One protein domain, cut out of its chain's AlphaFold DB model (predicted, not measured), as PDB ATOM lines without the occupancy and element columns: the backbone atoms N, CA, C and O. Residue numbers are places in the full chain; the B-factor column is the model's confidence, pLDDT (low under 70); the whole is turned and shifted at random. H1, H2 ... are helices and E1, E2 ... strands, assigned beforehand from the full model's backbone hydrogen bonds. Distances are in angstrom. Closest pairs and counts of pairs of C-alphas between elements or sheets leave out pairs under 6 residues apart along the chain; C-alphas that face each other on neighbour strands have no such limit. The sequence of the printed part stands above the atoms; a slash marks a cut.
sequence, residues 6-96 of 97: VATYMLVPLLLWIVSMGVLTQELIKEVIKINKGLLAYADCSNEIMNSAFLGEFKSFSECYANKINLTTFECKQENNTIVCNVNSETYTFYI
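What this domain is: This is residues 6 to 96 of the 97 residues of an uncharacterized protein of Nanoarchaeota archaeon NZ13-N (UniProt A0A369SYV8). A very long helix, H1, sticks out as an arm with residues 6 to 33; past its last residue the chain folds back through short helix H2, which sits between H1 and a small three-stranded sheet. The printed part has 91 residues in the order H1 H2 E1 E2 E3, the sheet E1 - E2 - E3 antiparallel and the class mixed. It is extended, radius of gyration of the C-alphas 23.2 A, spanning 81 by 31 by 15 A.

How they stand to each other: Start at H1, residues 6 to 54, with 43 of 45 O i to N i+4 pairs within hydrogen-bond range; in H2, residues 61 to 68, every such pair is. H1 touches H2 with residues 41 to 49 alone, closest C-alphas Ala 41 and Lys 68, 5.5 A, a helical hairpin. H2 only grazes the sheet. E1, residues 74 to 79, E2, 82 to 87, and E3, 90 to 95, form a meander, each strand the antiparallel neighbour of the one before; find N 77 and O 84 at 2.8 A, N 85 and O 92 at 2.8 A.

Where its parts are: Find C-alpha 6 at (254.888, 129.391, 199.095); H1 runs 72.6 A from there. E3 ends at C-alpha 95, (234.456, 143.271, 126.165).

The domain as a whole: The printed part has no cut and no long link; pLDDT is under 70 in 26 residues, among them 20 to 34.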
ATOM      1  N   VAL A   6     255.906 128.338 199.278       55.88
ATOM      2  CA  VAL A   6     254.888 129.391 199.095       55.88
ATOM      3  C   VAL A   6     255.299 130.428 198.040       55.88
ATOM      4  O   VAL A   6     254.485 130.791 197.200       55.88
ATOM      5  N   ALA A   7     256.571 130.840 198.017       57.12
ATOM      6  CA  ALA A   7     257.084 131.786 197.022       57.12
ATOM      7  C   ALA A   7     257.033 131.215 195.592       57.12
ATOM      8  O   ALA A   7     256.658 131.909 194.650       57.12
ATOM      9  N   THR A   8     257.337 129.925 195.435       55.62
ATOM     10  CA  THR A   8     257.336 129.233 194.139       55.62
ATOM     11  C   THR A   8     255.916 129.078 193.585       55.62
ATOM     12  O   THR A   8     255.691 129.322 192.401       55.62
ATOM     13  N   TYR A   9     254.931 128.776 194.442       60.22
ATOM     14  CA  TYR A   9     253.517 128.707 194.043       60.22
ATOM     15  C   TYR A   9     252.896 130.077 193.715       60.22
ATOM     16  O   TYR A   9     251.869 130.117 193.043       60.22
ATOM     17  N   MET A  10     253.505 131.190 194.140       61.53
ATOM     18  CA  MET A  10     253.065 132.552 193.791       61.53
ATOM     19  C   MET A  10     253.743 133.105 192.527       61.53
ATOM     20  O   MET A  10     253.132 133.880 191.794       61.53
ATOM     21  N   LEU A  11     254.978 132.687 192.233       66.38
ATOM     22  CA  LEU A  11     255.729 133.139 191.053       66.38
ATOM     23  C   LEU A  11     255.246 132.493 189.747       66.38
ATOM     24  O   LEU A  11     255.228 133.151 188.707       66.38
ATOM     25  N   VAL A  12     254.822 131.227 189.787       72.31
ATOM     26  CA  VAL A  12     254.371 130.499 188.586       72.31
ATOM     27  C   VAL A  12     253.094 131.103 187.966       72.31
ATOM     28  O   VAL A  12     253.099 131.354 186.760       72.31
ATOM     29  N   PRO A  13     252.025 131.420 188.728       74.69
ATOM     30  CA  PRO A  13     250.839 132.082 188.178       74.69
ATOM     31  C   PRO A  13     251.135 133.477 187.617       74.69
ATOM     32  O   PRO A  13     250.570 133.856 186.594       74.69
ATOM     33  N   LEU A  14     252.039 134.226 188.258       75.75
ATOM     34  CA  LEU A  14     252.440 135.562 187.815       75.75
ATOM     35  C   LEU A  14     253.170 135.509 186.464       75.75
ATOM     36  O   LEU A  14     252.865 136.290 185.567       75.75
ATOM     37  N   LEU A  15     254.093 134.561 186.293       74.12
ATOM     38  CA  LEU A  15     254.801 134.361 185.026       74.12
ATOM     39  C   LEU A  15     253.847 133.944 183.900       74.12
ATOM     40  O   LEU A  15     253.955 134.465 182.792       74.12
ATOM     41  N   LEU A  16     252.877 133.071 184.185       76.19
ATOM     42  CA  LEU A  16     251.848 132.684 183.212       76.19
ATOM     43  C   LEU A  16     250.969 133.873 182.794       76.19
ATOM     44  O   LEU A  16     250.648 134.004 181.613       76.19
ATOM     45  N   TRP A  17     250.633 134.763 183.730       75.75
ATOM     46  CA  TRP A  17     249.921 136.015 183.448       75.75
ATOM     47  C   TRP A  17     250.734 136.983 182.578       75.75
ATOM     48  O   TRP A  17     250.196 137.589 181.656       75.75
ATOM     49  N   ILE A  18     252.037 137.124 182.830       74.19
ATOM     50  CA  ILE A  18     252.906 137.994 182.020       74.19
ATOM     51  C   ILE A  18     253.017 137.455 180.589       74.19
ATOM     52  O   ILE A  18     252.920 138.220 179.629       74.19
ATOM     53  N   VAL A  19     253.178 136.138 180.433       73.44
ATOM     54  CA  VAL A  19     253.238 135.498 179.112       73.44
ATOM     55  C   VAL A  19     251.910 135.662 178.368       73.44
ATOM     56  O   VAL A  19     251.927 136.005 177.186       73.44
ATOM     57  N   SER A  20     250.762 135.500 179.036       68.81
ATOM     58  CA  SER A  20     249.453 135.679 178.391       68.81
ATOM     59  C   SER A  20     249.206 137.128 177.954       68.81
ATOM     60  O   SER A  20     248.761 137.353 176.827       68.81
ATOM     61  N   MET A  21     249.574 138.121 178.773       68.12
ATOM     62  CA  MET A  21     249.524 139.536 178.378       68.12
ATOM     63  C   MET A  21     250.480 139.849 177.217       68.12
ATOM     64  O   MET A  21     250.135 140.620 176.320       68.12
ATOM     65  N   GLY A  22     251.662 139.228 177.192       68.06
ATOM     66  CA  GLY A  22     252.614 139.351 176.086       68.06
ATOM     67  C   GLY A  22     252.044 138.862 174.751       68.06
ATOM     68  O   GLY A  22     252.215 139.521 173.729       68.06
ATOM     69  N   VAL A  23     251.311 137.747 174.749       67.88
ATOM     70  CA  VAL A  23     250.667 137.219 173.532       67.88
ATOM     71  C   VAL A  23     249.511 138.119 173.078       67.88
ATOM     72  O   VAL A  23     249.449 138.491 171.907       67.88
ATOM     73  N   LEU A  24     248.649 138.551 174.005       62.66
ATOM     74  CA  LEU A  24     247.513 139.433 173.701       62.66
ATOM     75  C   LEU A  24     247.958 140.789 173.132       62.66
ATOM     76  O   LEU A  24     247.366 141.306 172.185       62.66
ATOM     77  N   THR A  25     249.028 141.365 173.683       64.06
ATOM     78  CA  THR A  25     249.571 142.638 173.188       64.06
ATOM     79  C   THR A  25     250.154 142.506 171.783       64.06
ATOM     80  O   THR A  25     249.970 143.410 170.973       64.06
ATOM     81  N   GLN A  26     250.787 141.379 171.439       62.28
ATOM     82  CA  GLN A  26     251.285 141.143 170.079       62.28
ATOM     83  C   GLN A  26     250.164 141.048 169.038       62.28
ATOM     84  O   GLN A  26     250.325 141.567 167.930       62.28
ATOM     85  N   GLU A  27     249.039 140.408 169.363       64.38
ATOM     86  CA  GLU A  27     247.884 140.337 168.457       64.38
ATOM     87  C   GLU A  27     247.253 141.714 168.232       64.38
ATOM     88  O   GLU A  27     247.052 142.111 167.082       64.38
ATOM     89  N   LEU A  28     247.054 142.495 169.300       60.72
ATOM     90  CA  LEU A  28     246.574 143.877 169.180       60.72
ATOM     91  C   LEU A  28     247.519 144.753 168.347       60.72
ATOM     92  O   LEU A  28     247.063 145.530 167.510       60.72
ATOM     93  N   ILE A  29     248.834 144.625 168.540       67.06
ATOM     94  CA  ILE A  29     249.823 145.399 167.777       67.06
ATOM     95  C   ILE A  29     249.737 145.068 166.282       67.06
ATOM     96  O   ILE A  29     249.811 145.976 165.453       67.06
ATOM     97  N   LYS A  30     249.537 143.797 165.908       66.25
ATOM     98  CA  LYS A  30     249.378 143.398 164.499       66.25
ATOM     99  C   LYS A  30     248.144 144.034 163.855       66.25
ATOM    100  O   LYS A  30     248.252 144.560 162.748       66.25
ATOM    101  N   GLU A  31     247.007 144.017 164.547       63.91
ATOM    102  CA  GLU A  31     245.763 144.655 164.093       63.91
ATOM    103  C   GLU A  31     245.942 146.173 163.918       63.91
ATOM    104  O   GLU A  31     245.629 146.721 162.859       63.91
ATOM    105  N   VAL A  32     246.551 146.856 164.895       63.78
ATOM    106  CA  VAL A  32     246.826 148.305 164.822       63.78
ATOM    107  C   VAL A  32     247.767 148.646 163.664       63.78
ATOM    108  O   VAL A  32     247.526 149.607 162.932       63.78
ATOM    109  N   ILE A  33     248.818 147.850 163.445       68.75
ATOM    110  CA  ILE A  33     249.730 148.037 162.307       68.75
ATOM    111  C   ILE A  33     248.977 147.875 160.980       68.75
ATOM    112  O   ILE A  33     249.218 148.638 160.043       68.75
ATOM    113  N   LYS A  34     248.060 146.907 160.885       68.12
ATOM    114  CA  LYS A  34     247.248 146.682 159.682       68.12
ATOM    115  C   LYS A  34     246.308 147.860 159.410       68.12
ATOM    116  O   LYS A  34     246.261 148.334 158.275       68.12
ATOM    117  N   ILE A  35     245.631 148.370 160.441       70.19
ATOM    118  CA  ILE A  35     244.760 149.551 160.344       70.19
ATOM    119  C   ILE A  35     245.565 150.783 159.915       70.19
ATOM    120  O   ILE A  35     245.169 151.468 158.973       70.19
ATOM    121  N   ASN A  36     246.727 151.029 160.529       72.81
ATOM    122  CA  ASN A  36     247.581 152.165 160.170       72.81
ATOM    123  C   ASN A  36     248.064 152.099 158.719       72.81
ATOM    124  O   ASN A  36     248.074 153.120 158.036       72.81
ATOM    125  N   LYS A  37     248.428 150.912 158.220       73.75
ATOM    126  CA  LYS A  37     248.809 150.742 156.809       73.75
ATOM    127  C   LYS A  37     247.651 151.046 155.858       73.75
ATOM    128  O   LYS A  37     247.866 151.726 154.861       73.75
ATOM    129  N   GLY A  38     246.439 150.586 156.178       76.31
ATOM    130  CA  GLY A  38     245.243 150.902 155.392       76.31
ATOM    131  C   GLY A  38     244.930 152.400 155.387       76.31
ATOM    132  O   GLY A  38     244.682 152.976 154.332       76.31
ATOM    133  N   LEU A  39     245.018 153.053 156.547       77.50
ATOM    134  CA  LEU A  39     244.749 154.487 156.676       77.50
ATOM    135  C   LEU A  39     245.779 155.343 155.920       77.50
ATOM    136  O   LEU A  39     245.400 156.284 155.225       77.50
ATOM    137  N   LEU A  40     247.066 154.989 156.003       82.75
ATOM    138  CA  LEU A  40     248.135 155.644 155.242       82.75
ATOM    139  C   LEU A  40     247.946 155.460 153.731       82.75
ATOM    140  O   LEU A  40     248.012 156.433 152.984       82.75
ATOM    141  N   ALA A  41     247.639 154.239 153.282       82.25
ATOM    142  CA  ALA A  41     247.364 153.965 151.874       82.25
ATOM    143  C   ALA A  41     246.159 154.766 151.351       82.25
ATOM    144  O   ALA A  41     246.215 155.311 150.250       82.25
ATOM    145  N   TYR A  42     245.091 154.882 152.145       80.31
ATOM    146  CA  TYR A  42     243.915 155.683 151.805       80.31
ATOM    147  C   TYR A  42     244.261 157.169 151.644       80.31
ATOM    148  O   TYR A  42     243.856 157.793 150.659       80.31
ATOM    149  N   ALA A  43     245.012 157.735 152.594       79.44
ATOM    150  CA  ALA A  43     245.397 159.145 152.578       79.44
ATOM    151  C   ALA A  43     246.289 159.475 151.370       79.44
ATOM    152  O   ALA A  43     246.006 160.427 150.640       79.44
ATOM    153  N   ASP A  44     247.304 158.648 151.110       85.62
ATOM    154  CA  ASP A  44     248.196 158.811 149.962       85.62
ATOM    155  C   ASP A  44     247.436 158.755 148.630       85.62
ATOM    156  O   ASP A  44     247.602 159.629 147.780       85.62
ATOM    157  N   CYS A  45     246.566 157.756 148.453       85.62
ATOM    158  CA  CYS A  45     245.812 157.582 147.213       85.62
ATOM    159  C   CYS A  45     244.760 158.672 147.000       85.62
ATOM    160  O   CYS A  45     244.533 159.097 145.869       85.62
ATOM    161  N   SER A  46     244.150 159.167 148.080       84.12
ATOM    162  CA  SER A  46     243.240 160.313 148.007       84.12
ATOM    163  C   SER A  46     243.975 161.565 147.519       84.12
ATOM    164  O   SER A  46     243.468 162.282 146.658       84.12
ATOM    165  N   ASN A  47     245.195 161.793 148.014       85.75
ATOM    166  CA  ASN A  47     246.027 162.918 147.596       85.75
ATOM    167  C   ASN A  47     246.491 162.774 146.134       85.75
ATOM    168  O   ASN A  47     246.418 163.726 145.359       85.75
ATOM    169  N   GLU A  48     246.901 161.571 145.717       85.00
ATOM    170  CA  GLU A  48     247.265 161.300 144.321       85.00
ATOM    171  C   GLU A  48     246.102 161.544 143.355       85.00
ATOM    172  O   GLU A  48     246.318 162.113 142.286       85.00
ATOM    173  N   ILE A  49     244.874 161.163 143.717       83.81
ATOM    174  CA  ILE A  49     243.699 161.402 142.868       83.81
ATOM    175  C   ILE A  49     243.314 162.866 142.842       83.81
ATOM    176  O   ILE A  49     242.990 163.368 141.771       83.81
ATOM    177  N   MET A  50     243.379 163.567 143.976       79.75
ATOM    178  CA  MET A  50     243.169 165.014 143.981       79.75
ATOM    179  C   MET A  50     244.164 165.721 143.055       79.75
ATOM    180  O   MET A  50     243.755 166.564 142.259       79.75
ATOM    181  N   ASN A  51     245.442 165.335 143.100       83.56
ATOM    182  CA  ASN A  51     246.463 165.888 142.210       83.56
ATOM    183  C   ASN A  51     246.231 165.499 140.744       83.56
ATOM    184  O   ASN A  51     246.323 166.354 139.871       83.56
ATOM    185  N   SER A  52     245.883 164.239 140.471       78.00
ATOM    186  CA  SER A  52     245.603 163.762 139.107       78.00
ATOM    187  C   SER A  52     244.387 164.487 138.517       78.00
ATOM    188  O   SER A  52     244.457 165.005 137.409       78.00
ATOM    189  N   ALA A  53     243.311 164.642 139.297       73.81
ATOM    190  CA  ALA A  53     242.114 165.379 138.896       73.81
ATOM    191  C   ALA A  53     242.410 166.863 138.633       73.81
ATOM    192  O   ALA A  53     241.872 167.434 137.685       73.81
ATOM    193  N   PHE A  54     243.296 167.480 139.424       78.12
ATOM    194  CA  PHE A  54     243.766 168.845 139.174       78.12
ATOM    195  C   PHE A  54     244.545 168.963 137.852       78.12
ATOM    196  O   PHE A  54     244.448 169.981 137.169       78.12
ATOM    197  N   LEU A  55     245.279 167.916 137.468       82.56
ATOM    198  CA  LEU A  55     246.009 167.823 136.199       82.56
ATOM    199  C   LEU A  55     245.135 167.345 135.019       82.56
ATOM    200  O   LEU A  55     245.621 167.280 133.892       82.56
ATOM    201  N   GLY A  56     243.851 167.042 135.249       74.19
ATOM    202  CA  GLY A  56     242.935 166.513 134.231       74.19
ATOM    203  C   GLY A  56     243.135 165.026 133.908       74.19
ATOM    204  O   GLY A  56     242.598 164.536 132.915       74.19
ATOM    205  N   GLU A  57     243.890 164.303 134.731       72.19
ATOM    206  CA  GLU A  57     244.158 162.874 134.593       72.19
ATOM    207  C   GLU A  57     243.150 162.047 135.406       72.19
ATOM    208  O   GLU A  57     242.888 162.314 136.582       72.19
ATOM    209  N   PHE A  58     242.602 160.994 134.794       67.56
ATOM    210  CA  PHE A  58     241.756 160.027 135.492       67.56
ATOM    211  C   PHE A  58     242.611 158.888 136.045       67.56
ATOM    212  O   PHE A  58     243.170 158.096 135.290       67.56
ATOM    213  N   LYS A  59     242.675 158.793 137.375       72.69
ATOM    214  CA  LYS A  59     243.382 157.729 138.096       72.69
ATOM    215  C   LYS A  59     242.416 156.998 139.024       72.69
ATOM    216  O   LYS A  59     241.585 157.626 139.682       72.69
ATOM    217  N   SER A  60     242.504 155.672 139.073       80.06
ATOM    218  CA  SER A  60     241.587 154.843 139.857       80.06
ATOM    219  C   SER A  60     242.005 154.761 141.329       80.06
ATOM    220  O   SER A  60     243.129 154.375 141.659       80.06
ATOM    221  N   PHE A  61     241.075 155.084 142.235       80.44
ATOM    222  CA  PHE A  61     241.308 154.968 143.679       80.44
ATOM    223  C   PHE A  61     241.512 153.526 144.111       80.44
ATOM    224  O   PHE A  61     242.413 153.236 144.898       80.44
ATOM    225  N   SER A  62     240.676 152.625 143.600       74.62
ATOM    226  CA  SER A  62     240.708 151.215 143.969       74.62
ATOM    227  C   SER A  62     242.023 150.557 143.559       74.62
ATOM    228  O   SER A  62     242.560 149.778 144.341       74.62
ATOM    229  N   GLU A  63     242.582 150.925 142.402       77.25
ATOM    230  CA  GLU A  63     243.909 150.478 141.950       77.25
ATOM    231  C   GLU A  63     245.021 150.966 142.875       77.25
ATOM    232  O   GLU A  63     245.805 150.164 143.384       77.25
ATOM    233  N   CYS A  64     245.072 152.274 143.147       82.00
ATOM    234  CA  CYS A  64     246.090 152.837 144.031       82.00
ATOM    235  C   CYS A  64     246.029 152.204 145.428       82.00
ATOM    236  O   CYS A  64     247.052 151.780 145.974       82.00
ATOM    237  N   TYR A  65     244.822 152.101 145.991       81.75
ATOM    238  CA  TYR A  65     244.617 151.559 147.327       81.75
ATOM    239  C   TYR A  65     245.041 150.087 147.401       81.75
ATOM    240  O   TYR A  65     245.826 149.745 148.283       81.75
ATOM    241  N   ALA A  66     244.598 149.246 146.454       76.81
ATOM    242  CA  ALA A  66     244.939 147.819 146.393       76.81
ATOM    243  C   ALA A  66     246.453 147.575 146.256       76.81
ATOM    244  O   ALA A  66     247.001 146.713 146.955       76.81
ATOM    245  N   ASN A  67     247.128 148.389 145.438       78.62
ATOM    246  CA  ASN A  67     248.576 148.323 145.253       78.62
ATOM    247  C   ASN A  67     249.332 148.748 146.527       78.62
ATOM    248  O   ASN A  67     250.271 148.068 146.939       78.62
ATOM    249  N   LYS A  68     248.915 149.828 147.208       80.88
ATOM    250  CA  LYS A  68     249.602 150.314 148.424       80.88
ATOM    251  C   LYS A  68     249.427 149.410 149.642       80.88
ATOM    252  O   LYS A  68     250.339 149.307 150.463       80.88
ATOM    253  N   ILE A  69     248.287 148.736 149.771       79.69
ATOM    254  CA  ILE A  69     248.053 147.762 150.851       79.69
ATOM    255  C   ILE A  69     248.612 146.366 150.533       79.69
ATOM    256  O   ILE A  69     248.480 145.465 151.362       79.69
ATOM    257  N   ASN A  70     249.272 146.203 149.378       70.56
ATOM    258  CA  ASN A  70     249.951 144.983 148.935       70.56
ATOM    259  C   ASN A  70     249.040 143.737 148.945       70.56
ATOM    260  O   ASN A  70     249.514 142.619 149.148       70.56
ATOM    261  N   LEU A  71     247.724 143.933 148.788       60.31
ATOM    262  CA  LEU A  71     246.742 142.843 148.745       60.31
ATOM    263  C   LEU A  71     246.672 142.224 147.346       60.31
ATOM    264  O   LEU A  71     246.486 141.014 147.222       60.31
ATOM    265  N   THR A  72     246.834 143.052 146.313       61.16
ATOM    266  CA  THR A  72     246.676 142.646 144.917       61.16
ATOM    267  C   THR A  72     247.360 143.671 144.016       61.16
ATOM    268  O   THR A  72     247.040 144.853 144.128       61.16
ATOM    269  N   THR A  73     248.261 143.260 143.112       64.50
ATOM    270  CA  THR A  73     248.663 144.146 142.002       64.50
ATOM    271  C   THR A  73     247.491 144.227 141.043       64.50
ATOM    272  O   THR A  73     247.208 143.233 140.371       64.50
ATOM    273  N   PHE A  74     246.786 145.356 141.053       67.19
ATOM    274  CA  PHE A  74     245.575 145.602 140.275       67.19
ATOM    275  C   PHE A  74     245.820 146.811 139.365       67.19
ATOM    276  O   PHE A  74     246.031 147.925 139.849       67.19
ATOM    277  N   GLU A  75     245.845 146.578 138.054       75.81
ATOM    278  CA  GLU A  75     246.018 147.616 137.031       75.81
ATOM    279  C   GLU A  75     245.043 147.340 135.884       75.81
ATOM    280  O   GLU A  75     245.188 146.329 135.192       75.81
ATOM    281  N   CYS A  76     244.050 148.207 135.681       74.62
ATOM    282  CA  CYS A  76     243.136 148.118 134.552       74.62
ATOM    283  C   CYS A  76     243.391 149.247 133.556       74.62
ATOM    284  O   CYS A  76     243.498 150.419 133.911       74.62
ATOM    285  N   LYS A  77     243.448 148.895 132.274       80.50
ATOM    286  CA  LYS A  77     243.524 149.848 131.166       80.50
ATOM    287  C   LYS A  77     242.379 149.594 130.208       80.50
ATOM    288  O   LYS A  77     242.052 148.449 129.895       80.50
ATOM    289  N   GLN A  78     241.767 150.675 129.748       75.31
ATOM    290  CA  GLN A  78     240.828 150.604 128.645       75.31
ATOM    291  C   GLN A  78     241.606 150.703 127.334       75.31
ATOM    292  O   GLN A  78     242.272 151.702 127.070       75.31
ATOM    293  N   GLU A  79     241.487 149.671 126.508       80.94
ATOM    294  CA  GLU A  79     242.026 149.625 125.156       80.94
ATOM    295  C   GLU A  79     240.861 149.399 124.189       80.94
ATOM    296  O   GLU A  79     240.296 148.306 124.100       80.94
ATOM    297  N   ASN A  80     240.472 150.452 123.465       83.69
ATOM    298  CA  ASN A  80     239.338 150.444 122.536       83.69
ATOM    299  C   ASN A  80     238.021 149.984 123.213       83.69
ATOM    300  O   ASN A  80     237.562 150.611 124.170       83.69
ATOM    301  N   ASN A  81     237.425 148.888 122.724       87.38
ATOM    302  CA  ASN A  81     236.214 148.244 123.261       87.38
ATOM    303  C   ASN A  81     236.520 147.179 124.325       87.38
ATOM    304  O   ASN A  81     235.657 146.369 124.659       87.38
ATOM    305  N   THR A  82     237.747 147.134 124.839       83.19
ATOM    306  CA  THR A  82     238.144 146.155 125.850       83.19
ATOM    307  C   THR A  82     238.694 146.825 127.095       83.19
ATOM    308  O   THR A  82     239.378 147.843 127.023       83.19
ATOM    309  N   ILE A  83     238.387 146.245 128.250       82.81
ATOM    310  CA  ILE A  83     239.035 146.567 129.520       82.81
ATOM    311  C   ILE A  83     239.977 145.410 129.822       82.81
ATOM    312  O   ILE A  83     239.521 144.277 129.979       82.81
ATOM    313  N   VAL A  84     241.273 145.694 129.889       84.31
ATOM    314  CA  VAL A  84     242.309 144.727 130.252       84.31
ATOM    315  C   VAL A  84     242.728 145.016 131.685       84.31
ATOM    316  O   VAL A  84     243.282 146.074 131.968       84.31
ATOM    317  N   CYS A  85     242.448 144.086 132.590       80.31
ATOM    318  CA  CYS A  85     242.799 144.167 134.001       80.31
ATOM    319  C   CYS A  85     243.856 143.122 134.342       80.31
ATOM    320  O   CYS A  85     243.604 141.924 134.224       80.31
ATOM    321  N   ASN A  86     245.017 143.556 134.814       80.31
ATOM    322  CA  ASN A  86     246.032 142.678 135.379       80.31
ATOM    323  C   ASN A  86     245.820 142.574 136.890       80.31
ATOM    324  O   ASN A  86     245.891 143.580 137.597       80.31
ATOM    325  N   VAL A  87     245.562 141.359 137.374       78.81
ATOM    326  CA  VAL A  87     245.339 141.041 138.788       78.81
ATOM    327  C   VAL A  87     246.316 139.944 139.193       78.81
ATOM    328  O   VAL A  87     246.215 138.824 138.712       78.81
ATOM    329  N   ASN A  88     247.282 140.245 140.063       75.06
ATOM    330  CA  ASN A  88     248.271 139.263 140.552       75.06
ATOM    331  C   ASN A  88     248.982 138.445 139.451       75.06
ATOM    332  O   ASN A  88     249.306 137.277 139.653       75.06
ATOM    333  N   SER A  89     249.299 139.078 138.318       70.62
ATOM    334  CA  SER A  89     249.910 138.456 137.122       70.62
ATOM    335  C   SER A  89     248.963 137.634 136.239       70.62
ATOM    336  O   SER A  89     249.415 137.029 135.270       70.62
ATOM    337  N   GLU A  90     247.663 137.638 136.524       80.06
ATOM    338  CA  GLU A  90     246.628 137.121 135.629       80.06
ATOM    339  C   GLU A  90     245.965 138.276 134.873       80.06
ATOM    340  O   GLU A  90     245.633 139.308 135.459       80.06
ATOM    341  N   THR A  91     245.762 138.106 133.569       82.88
ATOM    342  CA  THR A  91     245.130 139.117 132.715       82.88
ATOM    343  C   THR A  91     243.672 138.752 132.463       82.88
ATOM    344  O   THR A  91     243.367 137.701 131.898       82.88
ATOM    345  N   TYR A  92     242.772 139.649 132.851       81.38
ATOM    346  CA  TYR A  92     241.336 139.558 132.639       81.38
ATOM    347  C   TYR A  92     240.924 140.563 131.566       81.38
ATOM    348  O   TYR A  92     241.125 141.764 131.734       81.38
ATOM    349  N   THR A  93     240.328 140.078 130.478       85.12
ATOM    350  CA  THR A  93     239.845 140.930 129.384       85.12
ATOM    351  C   THR A  93     238.324 140.935 129.361       85.12
ATOM    352  O   THR A  93     237.693 139.888 129.204       85.12
ATOM    353  N   PHE A  94     237.733 142.120 129.479       85.56
ATOM    354  CA  PHE A  94     236.293 142.337 129.389       85.56
ATOM    355  C   PHE A  94     235.966 143.071 128.093       85.56
ATOM    356  O   PHE A  94     236.619 144.057 127.763       85.56
ATOM    357  N   TYR A  95     234.943 142.612 127.375       84.25
ATOM    358  CA  TYR A  95     234.456 143.271 126.165       84.25
ATOM    359  C   TYR A  95     233.316 144.218 126.532       84.25
ATOM    360  O   TYR A  95     232.304 143.789 127.090       84.25
ATOM    361  N   ILE A  96     233.493 145.501 126.231       78.31
ATOM    362  CA  ILE A  96     232.432 146.501 126.304       78.31
ATOM    363  C   ILE A  96     231.648 146.378 124.994       78.31
ATOM    364  O   ILE A  96     232.224 146.522 123.915       78.31
TER     365      ILE A  96